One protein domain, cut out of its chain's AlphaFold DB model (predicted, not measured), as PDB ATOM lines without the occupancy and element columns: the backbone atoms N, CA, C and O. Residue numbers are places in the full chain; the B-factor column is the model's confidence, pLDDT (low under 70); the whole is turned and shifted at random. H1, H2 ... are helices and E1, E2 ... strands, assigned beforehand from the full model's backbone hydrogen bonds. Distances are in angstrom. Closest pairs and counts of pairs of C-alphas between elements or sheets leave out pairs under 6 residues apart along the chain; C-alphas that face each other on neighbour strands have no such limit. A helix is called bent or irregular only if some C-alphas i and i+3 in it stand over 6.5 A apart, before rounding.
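What this domain is: This is residues 58 to 181 of the 183 residues of an uncharacterized protein of Methanosphaera sp (UniProt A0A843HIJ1). A small closed barrel of five strands has helix H1 along its outside, and H2 packs on H1 with its first residues, near one end of strand E1. From H2 a long link runs on to the short helix H3, which lies away from the barrel. The printed part has 124 residues with five named strands and three named helices, in the order E1 E2 E3 H1 E4 E5 H2 H3; the ring runs E1 E2 E3 E5 E4 and back to E1, mixed, with E3 and E5 its parallel pair. The class is mixed, helices and strands, and the whole is compact and rounded, with a radius of gyration of the C-alphas of 13.7 A and spans of 38 by 31 by 26 A.

How they stand to each other: E1, residues 58 to 66, bends by 75 degrees at residue 62 and forms a hairpin with E2, residues 77 to 85, antiparallel at 142 degrees; N 62 and O 82 are 2.8 A apart, within hydrogen-bond range. E2 bends by 60 degrees at residue 82 and forms a hairpin with E3, residues 90 to 96, with N 81 and O 93 at 2.9 A; E1, E2 and E3 are a meander, each strand the antiparallel neighbour of the one before. H1, residues 97 to 106, is outside the barrel at a height over the sheet of 8.6 A; it lies over E3 and runs along the strands, at 17 degrees to E3 on the local plane. E4, residues 117 to 121, is antiparallel to E1, with N 59 and O 117 at 2.9 A, and forms a hairpin with E5, residues 129 to 135, with N 120 and O 133 at 2.9 A. E5 is parallel to E3, with N 131 and O 94 at 2.9 A. H2, residues 150 to 161, touches H1 with residues 150 to 154 alone, at a steep tilt of 54 degrees, the same way; the closest C-alphas, of Glu 98 and Glu 150, are 7.2 A apart. H2 and E1 are near each other, with 7 pairs of C-alphas within 10 A. H3, residues 175 to 179, is not on the barrel and is apart from H1 and H2. Every O i to N i+4 pair is within hydrogen-bond range in H1 and H3, and 5 of 8 are in H2.

Where its parts are: E1 begins at C-alpha 58 (267.615, 369.978, 289.507) and is 21.3 A long; E2 measures 20.3 A, E3 20.0 A and E5 15.8 A. H1 measures 14.2 A. H2 measures 16.2 A and is irregular, with C-alphas 155 and 158 at 7.7 A. H3 ends at C-alpha 179 (264.532, 355.378, 259.084).

The domain as a whole: The farthest C-alphas, of Asn 138 and Asp 180, are 42.7 A apart. The printed part has no cut. The links E5 to H2 and H2 to H3 are long, with 14 and 13 residues. Mean pLDDT of the printed part is 87.5; residues 68 to 70 and 126 are under 70.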
ATOM      1  N   LEU A  58     266.569 369.588 290.446       96.19
ATOM      2  CA  LEU A  58     267.615 369.978 289.507       96.19
ATOM      3  C   LEU A  58     267.984 368.780 288.631       96.19
ATOM      4  O   LEU A  58     268.391 367.736 289.139       96.19
ATOM      5  N   ILE A  59     267.916 368.965 287.316       96.69
ATOM      6  CA  ILE A  59     268.393 367.988 286.339       96.69
ATOM      7  C   ILE A  59     269.444 368.623 285.435       96.69
ATOM      8  O   ILE A  59     269.374 369.810 285.109       96.69
ATOM      9  N   LYS A  60     270.426 367.829 285.012       95.75
ATOM     10  CA  LYS A  60     271.467 368.231 284.058       95.75
ATOM     11  C   LYS A  60     271.257 367.493 282.737       95.75
ATOM     12  O   LYS A  60     271.662 366.329 282.646       95.75
ATOM     13  N   PRO A  61     270.599 368.120 281.743       95.25
ATOM     14  CA  PRO A  61     270.361 367.496 280.449       95.25
ATOM     15  C   PRO A  61     271.680 367.172 279.750       95.25
ATOM     16  O   PRO A  61     272.569 368.017 279.666       95.25
ATOM     17  N   GLN A  62     271.796 365.948 279.247       94.25
ATOM     18  CA  GLN A  62     272.945 365.492 278.466       94.25
ATOM     19  C   GLN A  62     272.639 365.568 276.972       94.25
ATOM     20  O   GLN A  62     273.435 366.086 276.195       94.25
ATOM     21  N   VAL A  63     271.471 365.054 276.585       94.25
ATOM     22  CA  VAL A  63     271.013 364.982 275.197       94.25
ATOM     23  C   VAL A  63     269.509 365.213 275.171       94.25
ATOM     24  O   VAL A  63     268.779 364.558 275.917       94.25
ATOM     25  N   PHE A  64     269.065 366.128 274.316       94.56
ATOM     26  CA  PHE A  64     267.677 366.343 273.931       94.56
ATOM     27  C   PHE A  64     267.359 365.584 272.646       94.56
ATOM     28  O   PHE A  64     268.214 365.459 271.770       94.56
ATOM     29  N   ASP A  65     266.124 365.113 272.523       91.75
ATOM     30  CA  ASP A  65     265.621 364.390 271.356       91.75
ATOM     31  C   ASP A  65     264.102 364.567 271.212       91.75
ATOM     32  O   ASP A  65     263.418 364.882 272.189       91.75
ATOM     33  N   PHE A  66     263.573 364.424 269.994       88.62
ATOM     34  CA  PHE A  66     262.145 364.583 269.685       88.62
ATOM     35  C   PHE A  66     261.525 363.251 269.267       88.62
ATOM     36  O   PHE A  66     262.201 362.359 268.761       88.62
ATOM     37  N   HIS A  67     260.216 363.129 269.466       80.62
ATOM     38  CA  HIS A  67     259.437 361.986 269.022       80.62
ATOM     39  C   HIS A  67     258.312 362.439 268.081       80.62
ATOM     40  O   HIS A  67     257.372 363.105 268.518       80.62
ATOM     41  N   PRO A  68     258.376 362.079 266.788       63.31
ATOM     42  CA  PRO A  68     257.574 362.712 265.740       63.31
ATOM     43  C   PRO A  68     256.070 362.401 265.769       63.31
ATOM     44  O   PRO A  68     255.321 362.989 264.995       63.31
ATOM     45  N   TYR A  69     255.607 361.532 266.671       60.66
ATOM     46  CA  TYR A  69     254.188 361.171 266.813       60.66
ATOM     47  C   TYR A  69     253.668 361.247 268.253       60.66
ATOM     48  O   TYR A  69     252.594 360.728 268.564       60.66
ATOM     49  N   GLY A  70     254.433 361.897 269.130       65.50
ATOM     50  CA  GLY A  70     254.240 361.799 270.568       65.50
ATOM     51  C   GLY A  70     254.342 360.362 271.078       65.50
ATOM     52  O   GLY A  70     254.751 359.455 270.352       65.50
ATOM     53  N   TYR A  71     254.036 360.144 272.352       77.81
ATOM     54  CA  TYR A  71     254.224 358.838 272.978       77.81
ATOM     55  C   TYR A  71     252.910 358.067 273.045       77.81
ATOM     56  O   TYR A  71     251.855 358.641 273.302       77.81
ATOM     57  N   GLU A  72     252.967 356.740 272.884       77.69
ATOM     58  CA  GLU A  72     251.773 355.885 272.982       77.69
ATOM     59  C   GLU A  72     251.045 356.055 274.323       77.69
ATOM     60  O   GLU A  72     249.815 356.033 274.373       77.69
ATOM     61  N   PHE A  73     251.801 356.272 275.403       82.94
ATOM     62  CA  PHE A  73     251.253 356.480 276.742       82.94
ATOM     63  C   PHE A  73     250.748 357.910 276.982       82.94
ATOM     64  O   PHE A  73     249.909 358.110 277.858       82.94
ATOM     65  N   ASN A  74     251.248 358.901 276.238       86.06
ATOM     66  CA  ASN A  74     250.800 360.287 276.321       86.06
ATOM     67  C   ASN A  74     251.114 361.035 275.013       86.06
ATOM     68  O   ASN A  74     252.273 361.313 274.689       86.06
ATOM     69  N   LYS A  75     250.051 361.383 274.284       84.31
ATOM     70  CA  LYS A  75     250.124 362.020 272.963       84.31
ATOM     71  C   LYS A  75     250.490 363.506 273.009       84.31
ATOM     72  O   LYS A  75     250.862 364.048 271.977       84.31
ATOM     73  N   ASP A  76     250.411 364.141 274.176       87.56
ATOM     74  CA  ASP A  76     250.724 365.568 274.344       87.56
ATOM     75  C   ASP A  76     252.232 365.816 274.537       87.56
ATOM     76  O   ASP A  76     252.718 366.951 274.493       87.56
ATOM     77  N   LEU A  77     252.996 364.743 274.745       90.19
ATOM     78  CA  LEU A  77     254.448 364.771 274.862       90.19
ATOM     79  C   LEU A  77     255.077 364.684 273.478       90.19
ATOM     80  O   LEU A  77     254.661 363.876 272.660       90.19
ATOM     81  N   TYR A  78     256.100 365.495 273.233       88.94
ATOM     82  CA  TYR A  78     256.700 365.668 271.910       88.94
ATOM     83  C   TYR A  78     258.212 365.450 271.904       88.94
ATOM     84  O   TYR A  78     258.783 365.047 270.897       88.94
ATOM     85  N   GLY A  79     258.890 365.689 273.026       91.38
ATOM     86  CA  GLY A  79     260.329 365.492 273.125       91.38
ATOM     87  C   GLY A  79     260.749 364.980 274.484       91.38
ATOM     88  O   GLY A  79     259.940 364.839 275.398       91.38
ATOM     89  N   TYR A  80     262.024 364.654 274.606       94.06
ATOM     90  CA  TYR A  80     262.616 364.200 275.847       94.06
ATOM     91  C   TYR A  80     264.056 364.672 275.981       94.06
ATOM     92  O   TYR A  80     264.690 365.123 275.025       94.06
ATOM     93  N   CYS A  81     264.590 364.541 277.187       95.12
ATOM     94  CA  CYS A  81     266.025 364.531 277.392       95.12
ATOM     95  C   CYS A  81     266.428 363.403 278.332       95.12
ATOM     96  O   CYS A  81     265.674 363.007 279.221       95.12
ATOM     97  N   ASN A  82     267.643 362.903 278.139       95.38
ATOM     98  CA  ASN A  82     268.321 362.132 279.168       95.38
ATOM     99  C   ASN A  82     269.064 363.117 280.060       95.38
ATOM    100  O   ASN A  82     269.882 363.901 279.572       95.38
ATOM    101  N   ALA A  83     268.770 363.098 281.355       96.00
ATOM    102  CA  ALA A  83     269.359 364.022 282.308       96.00
ATOM    103  C   ALA A  83     269.782 363.308 283.584       96.00
ATOM    104  O   ALA A  83     269.158 362.333 284.005       96.00
ATOM    105  N   THR A  84     270.844 363.815 284.201       95.75
ATOM    106  CA  THR A  84     271.294 363.361 285.518       95.75
ATOM    107  C   THR A  84     270.609 364.196 286.595       95.75
ATOM    108  O   THR A  84     270.720 365.424 286.569       95.75
ATOM    109  N   ASP A  85     269.897 363.536 287.507       92.25
ATOM    110  CA  ASP A  85     269.273 364.164 288.672       92.25
ATOM    111  C   ASP A  85     270.316 364.574 289.730       92.25
ATOM    112  O   ASP A  85     271.511 364.279 289.623       92.25
ATOM    113  N   GLU A  86     269.875 365.282 290.768       88.88
ATOM    114  CA  GLU A  86     270.737 365.737 291.867       88.88
ATOM    115  C   GLU A  86     271.420 364.599 292.650       88.88
ATOM    116  O   GLU A  86     272.452 364.822 293.283       88.88
ATOM    117  N   TYR A  87     270.890 363.376 292.561       91.62
ATOM    118  CA  TYR A  87     271.431 362.177 293.202       91.62
ATOM    119  C   TYR A  87     272.398 361.406 292.294       91.62
ATOM    120  O   TYR A  87     272.948 360.385 292.706       91.62
ATOM    121  N   GLY A  88     272.628 361.882 291.067       91.81
ATOM    122  CA  GLY A  88     273.519 361.245 290.104       91.81
ATOM    123  C   GLY A  88     272.866 360.143 289.266       91.81
ATOM    124  O   GLY A  88     273.578 359.467 288.523       91.81
ATOM    125  N   ASN A  89     271.545 359.954 289.334       93.69
ATOM    126  CA  ASN A  89     270.862 358.983 288.480       93.69
ATOM    127  C   ASN A  89     270.526 359.613 287.132       93.69
ATOM    128  O   ASN A  89     269.914 360.679 287.066       93.69
ATOM    129  N   THR A  90     270.860 358.921 286.048       94.44
ATOM    130  CA  THR A  90     270.408 359.316 284.712       94.44
ATOM    131  C   THR A  90     269.013 358.766 284.456       94.44
ATOM    132  O   THR A  90     268.781 357.562 284.578       94.44
ATOM    133  N   ARG A  91     268.085 359.650 284.092       93.75
ATOM    134  CA  ARG A  91     266.694 359.320 283.778       93.75
ATOM    135  C   ARG A  91     266.252 360.056 282.522       93.75
ATOM    136  O   ARG A  91     266.824 361.082 282.151       93.75
ATOM    137  N   THR A  92     265.212 359.532 281.890       94.19
ATOM    138  CA  THR A  92     264.537 360.195 280.776       94.19
ATOM    139  C   THR A  92     263.413 361.073 281.307       94.19
ATOM    140  O   THR A  92     262.599 360.611 282.112       94.19
ATOM    141  N   TYR A  93     263.389 362.326 280.858       94.75
ATOM    142  CA  TYR A  93     262.386 363.336 281.184       94.75
ATOM    143  C   TYR A  93     261.656 363.735 279.914       94.75
ATOM    144  O   TYR A  93     262.305 364.064 278.923       94.75
ATOM    145  N   TYR A  94     260.330 363.697 279.944       94.62
ATOM    146  CA  TYR A  94     259.492 363.949 278.778       94.62
ATOM    147  C   TYR A  94     258.866 365.335 278.838       94.62
ATOM    148  O   TYR A  94     258.420 365.772 279.897       94.62
ATOM    149  N   PHE A  95     258.800 365.990 277.685       93.94
ATOM    150  CA  PHE A  95     258.366 367.368 277.533       93.94
ATOM    151  C   PHE A  95     257.312 367.490 276.436       93.94
ATOM    152  O   PHE A  95     257.344 366.772 275.431       93.94
ATOM    153  N   THR A  96     256.414 368.455 276.591       92.12
ATOM    154  CA  THR A  96     255.488 368.876 275.538       92.12
ATOM    155  C   THR A  96     256.217 369.657 274.441       92.12
ATOM    156  O   THR A  96     257.342 370.137 274.622       92.12
ATOM    157  N   LEU A  97     255.558 369.832 273.292       90.31
ATOM    158  CA  LEU A  97     256.068 370.658 272.190       90.31
ATOM    159  C   LEU A  97     256.405 372.080 272.664       90.31
ATOM    160  O   LEU A  97     257.482 372.606 272.378       90.31
ATOM    161  N   GLU A  98     255.498 372.683 273.434       90.81
ATOM    162  CA  GLU A  98     255.646 374.046 273.950       90.81
ATOM    163  C   GLU A  98     256.861 374.185 274.877       90.81
ATOM    164  O   GLU A  98     257.593 375.175 274.815       90.81
ATOM    165  N   GLN A  99     257.103 373.184 275.726       93.81
ATOM    166  CA  GLN A  99     258.250 373.155 276.631       93.81
ATOM    167  C   GLN A  99     259.569 373.012 275.862       93.81
ATOM    168  O   GLN A  99     260.527 373.727 276.162       93.81
ATOM    169  N   MET A 100     259.621 372.154 274.838       92.94
ATOM    170  CA  MET A 100     260.819 372.011 274.001       92.94
ATOM    171  C   MET A 100     261.144 373.298 273.241       92.94
ATOM    172  O   MET A 100     262.305 373.708 273.178       92.94
ATOM    173  N   ALA A 101     260.126 373.986 272.732       91.00
ATOM    174  CA  ALA A 101     260.284 375.294 272.112       91.00
ATOM    175  C   ALA A 101     260.791 376.363 273.083       91.00
ATOM    176  O   ALA A 101     261.704 377.132 272.766       91.00
ATOM    177  N   ALA A 102     260.237 376.392 274.295       92.81
ATOM    178  CA  ALA A 102     260.672 377.317 275.329       92.81
ATOM    179  C   ALA A 102     262.133 377.057 275.746       92.81
ATOM    180  O   ALA A 102     262.897 378.006 275.943       92.81
ATOM    181  N   LEU A 103     262.555 375.790 275.821       93.81
ATOM    182  CA  LEU A 103     263.947 375.403 276.068       93.81
ATOM    183  C   LEU A 103     264.876 375.826 274.921       93.81
ATOM    184  O   LEU A 103     265.939 376.406 275.173       93.81
ATOM    185  N   TYR A 104     264.470 375.612 273.668       91.12
ATOM    186  CA  TYR A 104     265.217 376.077 272.499       91.12
ATOM    187  C   TYR A 104     265.459 377.589 272.568       91.12
ATOM    188  O   TYR A 104     266.601 378.049 272.521       91.12
ATOM    189  N   GLN A 105     264.408 378.380 272.785       90.12
ATOM    190  CA  GLN A 105     264.544 379.832 272.853       90.12
ATOM    191  C   GLN A 105     265.325 380.293 274.090       90.12
ATOM    192  O   GLN A 105     266.186 381.168 273.986       90.12
ATOM    193  N   SER A 106     265.076 379.699 275.262       90.75
ATOM    194  CA  SER A 106     265.757 380.090 276.503       90.75
ATOM    195  C   SER A 106     267.257 379.780 276.494       90.75
ATOM    196  O   SER A 106     267.993 380.395 277.264       90.75
ATOM    197  N   SER A 107     267.705 378.844 275.657       90.44
ATOM    198  CA  SER A 107     269.120 378.498 275.470       90.44
ATOM    199  C   SER A 107     269.785 379.255 274.312       90.44
ATOM    200  O   SER A 107     270.932 378.963 273.967       90.44
ATOM    201  N   GLY A 108     269.084 380.200 273.672       88.56
ATOM    202  CA  GLY A 108     269.596 380.904 272.493       88.56
ATOM    203  C   GLY A 108     269.768 379.992 271.275       88.56
ATOM    204  O   GLY A 108     270.661 380.212 270.463       88.56
ATOM    205  N   GLY A 109     268.946 378.948 271.180       88.12
ATOM    206  CA  GLY A 109     268.943 377.985 270.087       88.12
ATOM    207  C   GLY A 109     269.935 376.831 270.235       88.12
ATOM    208  O   GLY A 109     270.212 376.130 269.267       88.12
ATOM    209  N   THR A 110     270.504 376.636 271.428       89.88
ATOM    210  CA  THR A 110     271.605 375.681 271.628       89.88
ATOM    211  C   THR A 110     271.247 374.466 272.477       89.88
ATOM    212  O   THR A 110     272.064 373.560 272.591       89.88
ATOM    213  N   PHE A 111     270.096 374.453 273.144       92.69
ATOM    214  CA  PHE A 111     269.749 373.452 274.162       92.69
ATOM    215  C   PHE A 111     270.823 373.236 275.250       92.69
ATOM    216  O   PHE A 111     270.761 372.276 276.015       92.69
ATOM    217  N   ASN A 112     271.804 374.133 275.358       92.75
ATOM    218  CA  ASN A 112     272.895 373.999 276.301       92.75
ATOM    219  C   ASN A 112     272.486 374.592 277.652       92.75
ATOM    220  O   ASN A 112     272.386 375.811 277.807       92.75
ATOM    221  N   PHE A 113     272.298 373.716 278.637       92.62
ATOM    222  CA  PHE A 113     271.982 374.070 280.020       92.62
ATOM    223  C   PHE A 113     273.061 373.527 280.966       92.62
ATOM    224  O   PHE A 113     272.797 372.640 281.772       92.62
ATOM    225  N   THR A 114     274.288 374.050 280.865       89.06
ATOM    226  CA  THR A 114     275.439 373.621 281.695       89.06
ATOM    227  C   THR A 114     275.172 373.641 283.206       89.06
ATOM    228  O   THR A 114     275.598 372.731 283.917       89.06
ATOM    229  N   ASP A 115     274.433 374.637 283.694       89.75
ATOM    230  CA  ASP A 115     274.033 374.748 285.104       89.75
ATOM    231  C   ASP A 115     272.860 373.824 285.488       89.75
ATOM    232  O   ASP A 115     272.501 373.734 286.663       89.75
ATOM    233  N   GLY A 116     272.272 373.129 284.513       93.69
ATOM    234  CA  GLY A 116     271.034 372.376 284.645       93.69
ATOM    235  C   GLY A 116     269.778 373.243 284.546       93.69
ATOM    236  O   GLY A 116     269.824 374.470 284.416       93.69
ATOM    237  N   ILE A 117     268.634 372.572 284.600       96.06
ATOM    238  CA  ILE A 117     267.302 373.176 284.689       96.06
ATOM    239  C   ILE A 117     266.568 372.580 285.884       96.06
ATOM    240  O   ILE A 117     266.809 371.435 286.262       96.06
ATOM    241  N   TYR A 118     265.670 373.359 286.475       96.81
ATOM    242  CA  TYR A 118     264.803 372.872 287.539       96.81
ATOM    243  C   TYR A 118     263.483 372.434 286.926       96.81
ATOM    244  O   TYR A 118     262.914 373.177 286.127       96.81
ATOM    245  N   VAL A 119     263.000 371.248 287.279       96.38
ATOM    246  CA  VAL A 119     261.744 370.710 286.747       96.38
ATOM    247  C   VAL A 119     260.836 370.237 287.871       96.38
ATOM    248  O   VAL A 119     261.308 369.619 288.822       96.38
ATOM    249  N   SER A 120     259.536 370.492 287.752       95.19
ATOM    250  CA  SER A 120     258.516 369.777 288.524       95.19
ATOM    251  C   SER A 120     257.963 368.639 287.670       95.19
ATOM    252  O   SER A 120     257.878 368.761 286.442       95.19
ATOM    253  N   LEU A 121     257.608 367.524 288.303       93.75
ATOM    254  CA  LEU A 121     257.037 366.375 287.605       93.75
ATOM    255  C   LEU A 121     255.524 366.325 287.748       93.75
ATOM    256  O   LEU A 121     254.976 366.649 288.801       93.75
ATOM    257  N   ASP A 122     254.874 365.844 286.697       90.56
ATOM    258  CA  ASP A 122     253.486 365.426 286.744       90.56
ATOM    259  C   ASP A 122     253.383 364.044 287.412       90.56
ATOM    260  O   ASP A 122     253.777 363.014 286.860       90.56
ATOM    261  N   ASN A 123     252.821 364.026 288.621       79.38
ATOM    262  CA  ASN A 123     252.665 362.821 289.436       79.38
ATOM    263  C   ASN A 123     251.497 361.918 288.994       79.38
ATOM    264  O   ASN A 123     251.233 360.904 289.642       79.38
ATOM    265  N   THR A 124     250.768 362.263 287.928       77.44
ATOM    266  CA  THR A 124     249.655 361.438 287.426       77.44
ATOM    267  C   THR A 124     250.124 360.150 286.747       77.44
ATOM    268  O   THR A 124     249.366 359.180 286.685       77.44
ATOM    269  N   THR A 125     251.377 360.098 286.287       71.44
ATOM    270  CA  THR A 125     251.968 358.910 285.658       71.44
ATOM    271  C   THR A 125     253.045 358.304 286.554       71.44
ATOM    272  O   THR A 125     254.112 358.870 286.749       71.44
ATOM    273  N   SER A 126     252.787 357.120 287.115       68.19
ATOM    274  CA  SER A 126     253.723 356.469 288.049       68.19
ATOM    275  C   SER A 126     254.963 355.863 287.378       68.19
ATOM    276  O   SER A 126     255.920 355.517 288.067       68.19
ATOM    277  N   SER A 127     254.953 355.725 286.051       78.50
ATOM    278  CA  SER A 127     255.989 355.002 285.301       78.50
ATOM    279  C   SER A 127     256.944 355.901 284.511       78.50
ATOM    280  O   SER A 127     257.936 355.397 283.991       78.50
ATOM    281  N   TYR A 128     256.672 357.207 284.398       87.38
ATOM    282  CA  TYR A 128     257.404 358.110 283.502       87.38
ATOM    283  C   TYR A 128     257.678 359.459 284.171       87.38
ATOM    284  O   TYR A 128     256.825 359.987 284.874       87.38
ATOM    285  N   ASN A 129     258.853 360.055 283.928       92.25
ATOM    286  CA  ASN A 129     259.144 361.410 284.411       92.25
ATOM    287  C   ASN A 129     258.587 362.431 283.415       92.25
ATOM    288  O   ASN A 129     259.316 362.973 282.580       92.25
ATOM    289  N   VAL A 130     257.279 362.650 283.466       94.06
ATOM    290  CA  VAL A 130     256.623 363.687 282.668       94.06
ATOM    291  C   VAL A 130     256.847 365.038 283.337       94.06
ATOM    292  O   VAL A 130     256.567 365.197 284.523       94.06
ATOM    293  N   VAL A 131     257.392 366.002 282.600       94.56
ATOM    294  CA  VAL A 131     257.672 367.340 283.126       94.56
ATOM    295  C   VAL A 131     256.413 368.195 283.059       94.56
ATOM    296  O   VAL A 131     255.849 368.400 281.987       94.56
ATOM    297  N   ASP A 132     256.016 368.752 284.199       94.00
ATOM    298  CA  ASP A 132     254.907 369.704 284.290       94.00
ATOM    299  C   ASP A 132     255.418 371.136 284.063       94.00
ATOM    300  O   ASP A 132     255.022 371.835 283.126       94.00
ATOM    301  N   ASN A 133     256.404 371.565 284.857       94.88
ATOM    302  CA  ASN A 133     256.963 372.911 284.769       94.88
ATOM    303  C   ASN A 133     258.486 372.904 284.733       94.88
ATOM    304  O   ASN A 133     259.140 372.032 285.297       94.88
ATOM    305  N   ILE A 134     259.047 373.938 284.105       96.25
ATOM    306  CA  ILE A 134     260.489 374.160 284.000       96.25
ATOM    307  C   ILE A 134     260.811 375.534 284.583       96.25
ATOM    308  O   ILE A 134     260.123 376.516 284.295       96.25
ATOM    309  N   TYR A 135     261.882 375.626 285.362       94.81
ATOM    310  CA  TYR A 135     262.329 376.847 286.016       94.81
ATOM    311  C   TYR A 135     263.823 377.083 285.799       94.81
ATOM    312  O   TYR A 135     264.645 376.164 285.738       94.81
ATOM    313  N   LYS A 136     264.179 378.363 285.717       91.19
ATOM    314  CA  LYS A 136     265.562 378.831 285.789       91.19
ATOM    315  C   LYS A 136     266.057 378.777 287.235       91.19
ATOM    316  O   LYS A 136     265.273 378.767 288.179       91.19
ATOM    317  N   LYS A 137     267.376 378.867 287.415       89.62
ATOM    318  CA  LYS A 137     268.033 378.926 288.734       89.62
ATOM    319  C   LYS A 137     267.519 380.045 289.645       89.62
ATOM    320  O   LYS A 137     267.544 379.914 290.861       89.62
ATOM    321  N   ASN A 138     267.043 381.141 289.061       87.69
ATOM    322  CA  ASN A 138     266.432 382.255 289.785       87.69
ATOM    323  C   ASN A 138     264.917 382.079 289.999       87.69
ATOM    324  O   ASN A 138     264.229 383.086 290.117       87.69
ATOM    325  N   GLY A 139     264.388 380.852 289.920       88.00
ATOM    326  CA  GLY A 139     262.976 380.514 290.111       88.00
ATOM    327  C   GLY A 139     262.022 380.976 289.010       88.00
ATOM    328  O   GLY A 139     260.839 380.650 289.056       88.00
ATOM    329  N   ALA A 140     262.492 381.725 288.009       89.62
ATOM    330  CA  ALA A 140     261.632 382.170 286.923       89.62
ATOM    331  C   ALA A 140     261.185 380.966 286.082       89.62
ATOM    332  O   ALA A 140     262.021 380.226 285.555       89.62
ATOM    333  N   LYS A 141     259.869 380.791 285.934       92.50
ATOM    334  CA  LYS A 141     259.291 379.746 285.087       92.50
ATOM    335  C   LYS A 141     259.668 379.990 283.622       92.50
ATOM    336  O   LYS A 141     259.511 381.099 283.111       92.50
ATOM    337  N   ILE A 142     260.156 378.955 282.950       91.62
ATOM    338  CA  ILE A 142     260.317 378.924 281.498       91.62
ATOM    339  C   ILE A 142     258.940 378.601 280.925       91.62
ATOM    340  O   ILE A 142     258.442 377.485 281.050       91.62
ATOM    341  N   ILE A 143     258.295 379.621 280.370       85.44
ATOM    342  CA  ILE A 143     256.972 379.519 279.752       85.44
ATOM    343  C   ILE A 143     257.094 379.520 278.232       85.44
ATOM    344  O   ILE A 143     258.095 379.990 277.685       85.44
ATOM    345  N   LYS A 144     256.040 379.040 277.568       80.38
ATOM    346  CA  LYS A 144     255.898 379.140 276.118       80.38
ATOM    347  C   LYS A 144     256.143 380.581 275.645       80.38
ATOM    348  O   LYS A 144     255.593 381.511 276.246       80.38
ATOM    349  N   PRO A 145     256.926 380.792 274.578       77.12
ATOM    350  CA  PRO A 145     257.090 382.122 274.009       77.12
ATOM    351  C   PRO A 145     255.772 382.622 273.406       77.12
ATOM    352  O   PRO A 145     255.066 381.860 272.754       77.12
ATOM    353  N   GLN A 146     255.435 383.901 273.600       75.94
ATOM    354  CA  GLN A 146     254.160 384.444 273.103       75.94
ATOM    355  C   GLN A 146     254.065 384.474 271.572       75.94
ATOM    356  O   GLN A 146     252.984 384.268 271.034       75.94
ATOM    357  N   ASP A 147     255.194 384.663 270.889       76.75
ATOM    358  CA  ASP A 147     255.251 384.814 269.429       76.75
ATOM    359  C   ASP A 147     255.741 383.540 268.718       76.75
ATOM    360  O   ASP A 147     256.201 383.581 267.579       76.75
ATOM    361  N   TYR A 148     255.702 382.401 269.407       78.00
ATOM    362  CA  TYR A 148     256.188 381.137 268.874       78.00
ATOM    363  C   TYR A 148     255.126 380.433 268.022       78.00
ATOM    364  O   TYR A 148     253.989 380.235 268.452       78.00
ATOM    365  N   ASN A 149     255.527 380.021 266.819       85.38
ATOM    366  CA  ASN A 149     254.708 379.213 265.927       85.38
ATOM    367  C   ASN A 149     254.998 377.720 266.146       85.38
ATOM    368  O   ASN A 149     256.044 377.209 265.743       85.38
ATOM    369  N   GLU A 150     254.039 377.028 266.761       82.75
ATOM    370  CA  GLU A 150     254.099 375.590 267.044       82.75
ATOM    371  C   GLU A 150     254.326 374.739 265.796       82.75
ATOM    372  O   GLU A 150     255.162 373.837 265.813       82.75
ATOM    373  N   TYR A 151     253.619 375.052 264.711       84.31
ATOM    374  CA  TYR A 151     253.718 374.305 263.463       84.31
ATOM    375  C   TYR A 151     255.100 374.473 262.826       84.31
ATOM    376  O   TYR A 151     255.738 373.499 262.440       84.31
ATOM    377  N   GLU A 152     255.595 375.708 262.771       84.62
ATOM    378  CA  GLU A 152     256.894 376.004 262.169       84.62
ATOM    379  C   GLU A 152     258.038 375.308 262.905       84.62
ATOM    380  O   GLU A 152     258.946 374.774 262.276       84.62
ATOM    381  N   PHE A 153     258.007 375.284 264.232       86.25
ATOM    382  CA  PHE A 153     259.042 374.598 264.992       86.25
ATOM    383  C   PHE A 153     258.952 373.088 264.875       86.25
ATOM    384  O   PHE A 153     259.995 372.461 264.732       86.25
ATOM    385  N   ALA A 154     257.748 372.511 264.891       84.94
ATOM    386  CA  ALA A 154     257.582 371.080 264.675       84.94
ATOM    387  C   ALA A 154     258.138 370.652 263.301       84.94
ATOM    388  O   ALA A 154     258.892 369.687 263.217       84.94
ATOM    389  N   GLU A 155     257.847 371.415 262.242       82.69
ATOM    390  CA  GLU A 155     258.325 371.145 260.875       82.69
ATOM    391  C   GLU A 155     259.834 371.374 260.697       82.69
ATOM    392  O   GLU A 155     260.495 370.677 259.923       82.69
ATOM    393  N   ASN A 156     260.401 372.362 261.398       83.75
ATOM    394  CA  ASN A 156     261.802 372.750 261.232       83.75
ATOM    395  C   ASN A 156     262.736 372.200 262.315       83.75
ATOM    396  O   ASN A 156     263.946 372.417 262.219       83.75
ATOM    397  N   ALA A 157     262.222 371.478 263.314       85.25
ATOM    398  CA  ALA A 157     262.975 370.983 264.466       85.25
ATOM    399  C   ALA A 157     264.280 370.277 264.076       85.25
ATOM    400  O   ALA A 157     265.330 370.542 264.669       85.25
ATOM    401  N   ARG A 158     264.239 369.453 263.018       84.25
ATOM    402  CA  ARG A 158     265.417 368.755 262.480       84.25
ATOM    403  C   ARG A 158     266.570 369.674 262.089       84.25
ATOM    404  O   ARG A 158     267.727 369.272 262.147       84.25
ATOM    405  N   PHE A 159     266.297 370.921 261.710       86.06
ATOM    406  CA  PHE A 159     267.324 371.900 261.344       86.06
ATOM    407  C   PHE A 159     267.857 372.690 262.543       86.06
ATOM    408  O   PHE A 159     268.978 373.192 262.483       86.06
ATOM    409  N   LEU A 160     267.092 372.769 263.635       80.56
ATOM    410  CA  LEU A 160     267.444 373.535 264.833       80.56
ATOM    411  C   LEU A 160     268.514 372.827 265.686       80.56
ATOM    412  O   LEU A 160     269.292 373.488 266.370       80.56
ATOM    413  N   GLY A 161     268.580 371.490 265.619       75.62
ATOM    414  CA  GLY A 161     269.491 370.660 266.423       75.62
ATOM    415  C   GLY A 161     270.628 369.968 265.660       75.62
ATOM    416  O   GLY A 161     271.550 369.460 266.290       75.62
ATOM    417  N   ARG A 162     270.616 369.965 264.316       73.44
ATOM    418  CA  ARG A 162     271.479 369.102 263.474       73.44
ATOM    419  C   ARG A 162     272.987 369.192 263.745       73.44
ATOM    420  O   ARG A 162     273.700 368.217 263.541       73.44
ATOM    421  N   ASN A 163     273.477 370.353 264.175       77.19
ATOM    422  CA  ASN A 163     274.903 370.596 264.426       77.19
ATOM    423  C   ASN A 163     275.215 370.801 265.914       77.19
ATOM    424  O   ASN A 163     276.251 371.368 266.263       77.19
ATOM    425  N   ASN A 164     274.304 370.387 266.792       84.00
ATOM    426  CA  ASN A 164     274.402 370.623 268.217       84.00
ATOM    427  C   ASN A 164     274.738 369.337 268.976       84.00
ATOM    428  O   ASN A 164     274.046 368.336 268.841       84.00
ATOM    429  N   THR A 165     275.763 369.371 269.828       90.19
ATOM    430  CA  THR A 165     276.158 368.219 270.654       90.19
ATOM    431  C   THR A 165     275.141 367.858 271.740       90.19
ATOM    432  O   THR A 165     275.188 366.751 272.259       90.19
ATOM    433  N   TYR A 166     274.246 368.782 272.095       92.50
ATOM    434  CA  TYR A 166     273.164 368.582 273.062       92.50
ATOM    435  C   TYR A 166     271.886 368.040 272.420       92.50
ATOM    436  O   TYR A 166     270.918 367.798 273.132       92.50
ATOM    437  N   CYS A 167     271.862 367.837 271.103       92.06
ATOM    438  CA  CYS A 167     270.756 367.209 270.391       92.06
ATOM    439  C   CYS A 167     271.189 365.829 269.887       92.06
ATOM    440  O   CYS A 167     272.309 365.655 269.405       92.06
ATOM    441  N   ALA A 168     270.306 364.837 269.986       90.50
ATOM    442  CA  ALA A 168     270.529 363.535 269.375       90.50
ATOM    443  C   ALA A 168     270.681 363.675 267.851       90.50
ATOM    444  O   ALA A 168     270.155 364.607 267.243       90.50
ATOM    445  N   ARG A 169     271.368 362.725 267.202       86.12
ATOM    446  CA  ARG A 169     271.540 362.753 265.735       86.12
ATOM    447  C   ARG A 169     270.205 362.775 264.984       86.12
ATOM    448  O   ARG A 169     270.103 363.456 263.972       86.12
ATOM    449  N   GLY A 170     269.208 362.067 265.511       84.19
ATOM    450  CA  GLY A 170     267.845 362.015 264.980       84.19
ATOM    451  C   GLY A 170     266.924 363.141 265.435       84.19
ATOM    452  O   GLY A 170     265.733 363.085 265.145       84.19
ATOM    453  N   PHE A 171     267.439 364.144 266.151       89.19
ATOM    454  CA  PHE A 171     266.613 365.189 266.744       89.19
ATOM    455  C   PHE A 171     265.705 365.841 265.701       89.19
ATOM    456  O   PHE A 171     266.182 366.395 264.713       89.19
ATOM    457  N   GLY A 172     264.398 365.806 265.954       86.44
ATOM    458  CA  GLY A 172     263.384 366.476 265.142       86.44
ATOM    459  C   GLY A 172     263.081 365.816 263.796       86.44
ATOM    460  O   GLY A 172     262.314 366.395 263.031       86.44
ATOM    461  N   PHE A 173     263.664 364.653 263.490       84.38
ATOM    462  CA  PHE A 173     263.306 363.878 262.301       84.38
ATOM    463  C   PHE A 173     261.940 363.214 262.486       84.38
ATOM    464  O   PHE A 173     261.602 362.754 263.580       84.38
ATOM    465  N   SER A 174     261.164 363.128 261.402       78.75
ATOM    466  CA  SER A 174     260.017 362.221 261.349       78.75
ATOM    467  C   SER A 174     260.472 360.759 261.435       78.75
ATOM    468  O   SER A 174     261.647 360.454 261.239       78.75
ATOM    469  N   ASN A 175     259.556 359.834 261.732       77.00
ATOM    470  CA  ASN A 175     259.922 358.420 261.845       77.00
ATOM    471  C   ASN A 175     260.409 357.874 260.490       77.00
ATOM    472  O   ASN A 175     261.409 357.166 260.427       77.00
ATOM    473  N   ASP A 176     259.745 358.271 259.402       81.19
ATOM    474  CA  ASP A 176     260.149 357.929 258.037       81.19
ATOM    475  C   ASP A 176     261.486 358.593 257.684       81.19
ATOM    476  O   ASP A 176     262.408 357.924 257.227       81.19
ATOM    477  N   GLU A 177     261.639 359.890 257.987       81.00
ATOM    478  CA  GLU A 177     262.887 360.608 257.726       81.00
ATOM    479  C   GLU A 177     264.061 359.988 258.493       81.00
ATOM    480  O   GLU A 177     265.148 359.902 257.929       81.00
ATOM    481  N   TYR A 178     263.858 359.556 259.746       80.25
ATOM    482  CA  TYR A 178     264.869 358.906 260.586       80.25
ATOM    483  C   TYR A 178     265.256 357.517 260.060       80.25
ATOM    484  O   TYR A 178     266.436 357.176 260.025       80.25
ATOM    485  N   ASN A 179     264.280 356.716 259.627       81.19
ATOM    486  CA  ASN A 179     264.532 355.378 259.084       81.19
ATOM    487  C   ASN A 179     265.252 355.419 257.728       81.19
ATOM    488  O   ASN A 179     266.062 354.539 257.437       81.19
ATOM    489  N   ASP A 180     264.986 356.447 256.921       82.56
ATOM    490  CA  ASP A 180     265.611 356.642 255.610       82.56
ATOM    491  C   ASP A 180     266.996 357.309 255.687       82.56
ATOM    492  O   ASP A 180     267.709 357.402 254.681       82.56
ATOM    493  N   SER A 181     267.406 357.799 256.861       70.94
ATOM    494  CA  SER A 181     268.661 358.533 257.019       70.94
ATOM    495  C   SER A 181     269.825 357.649 257.467       70.94
ATOM    496  O   SER A 181     269.725 356.772 258.318       70.94
TER     497      SER A 181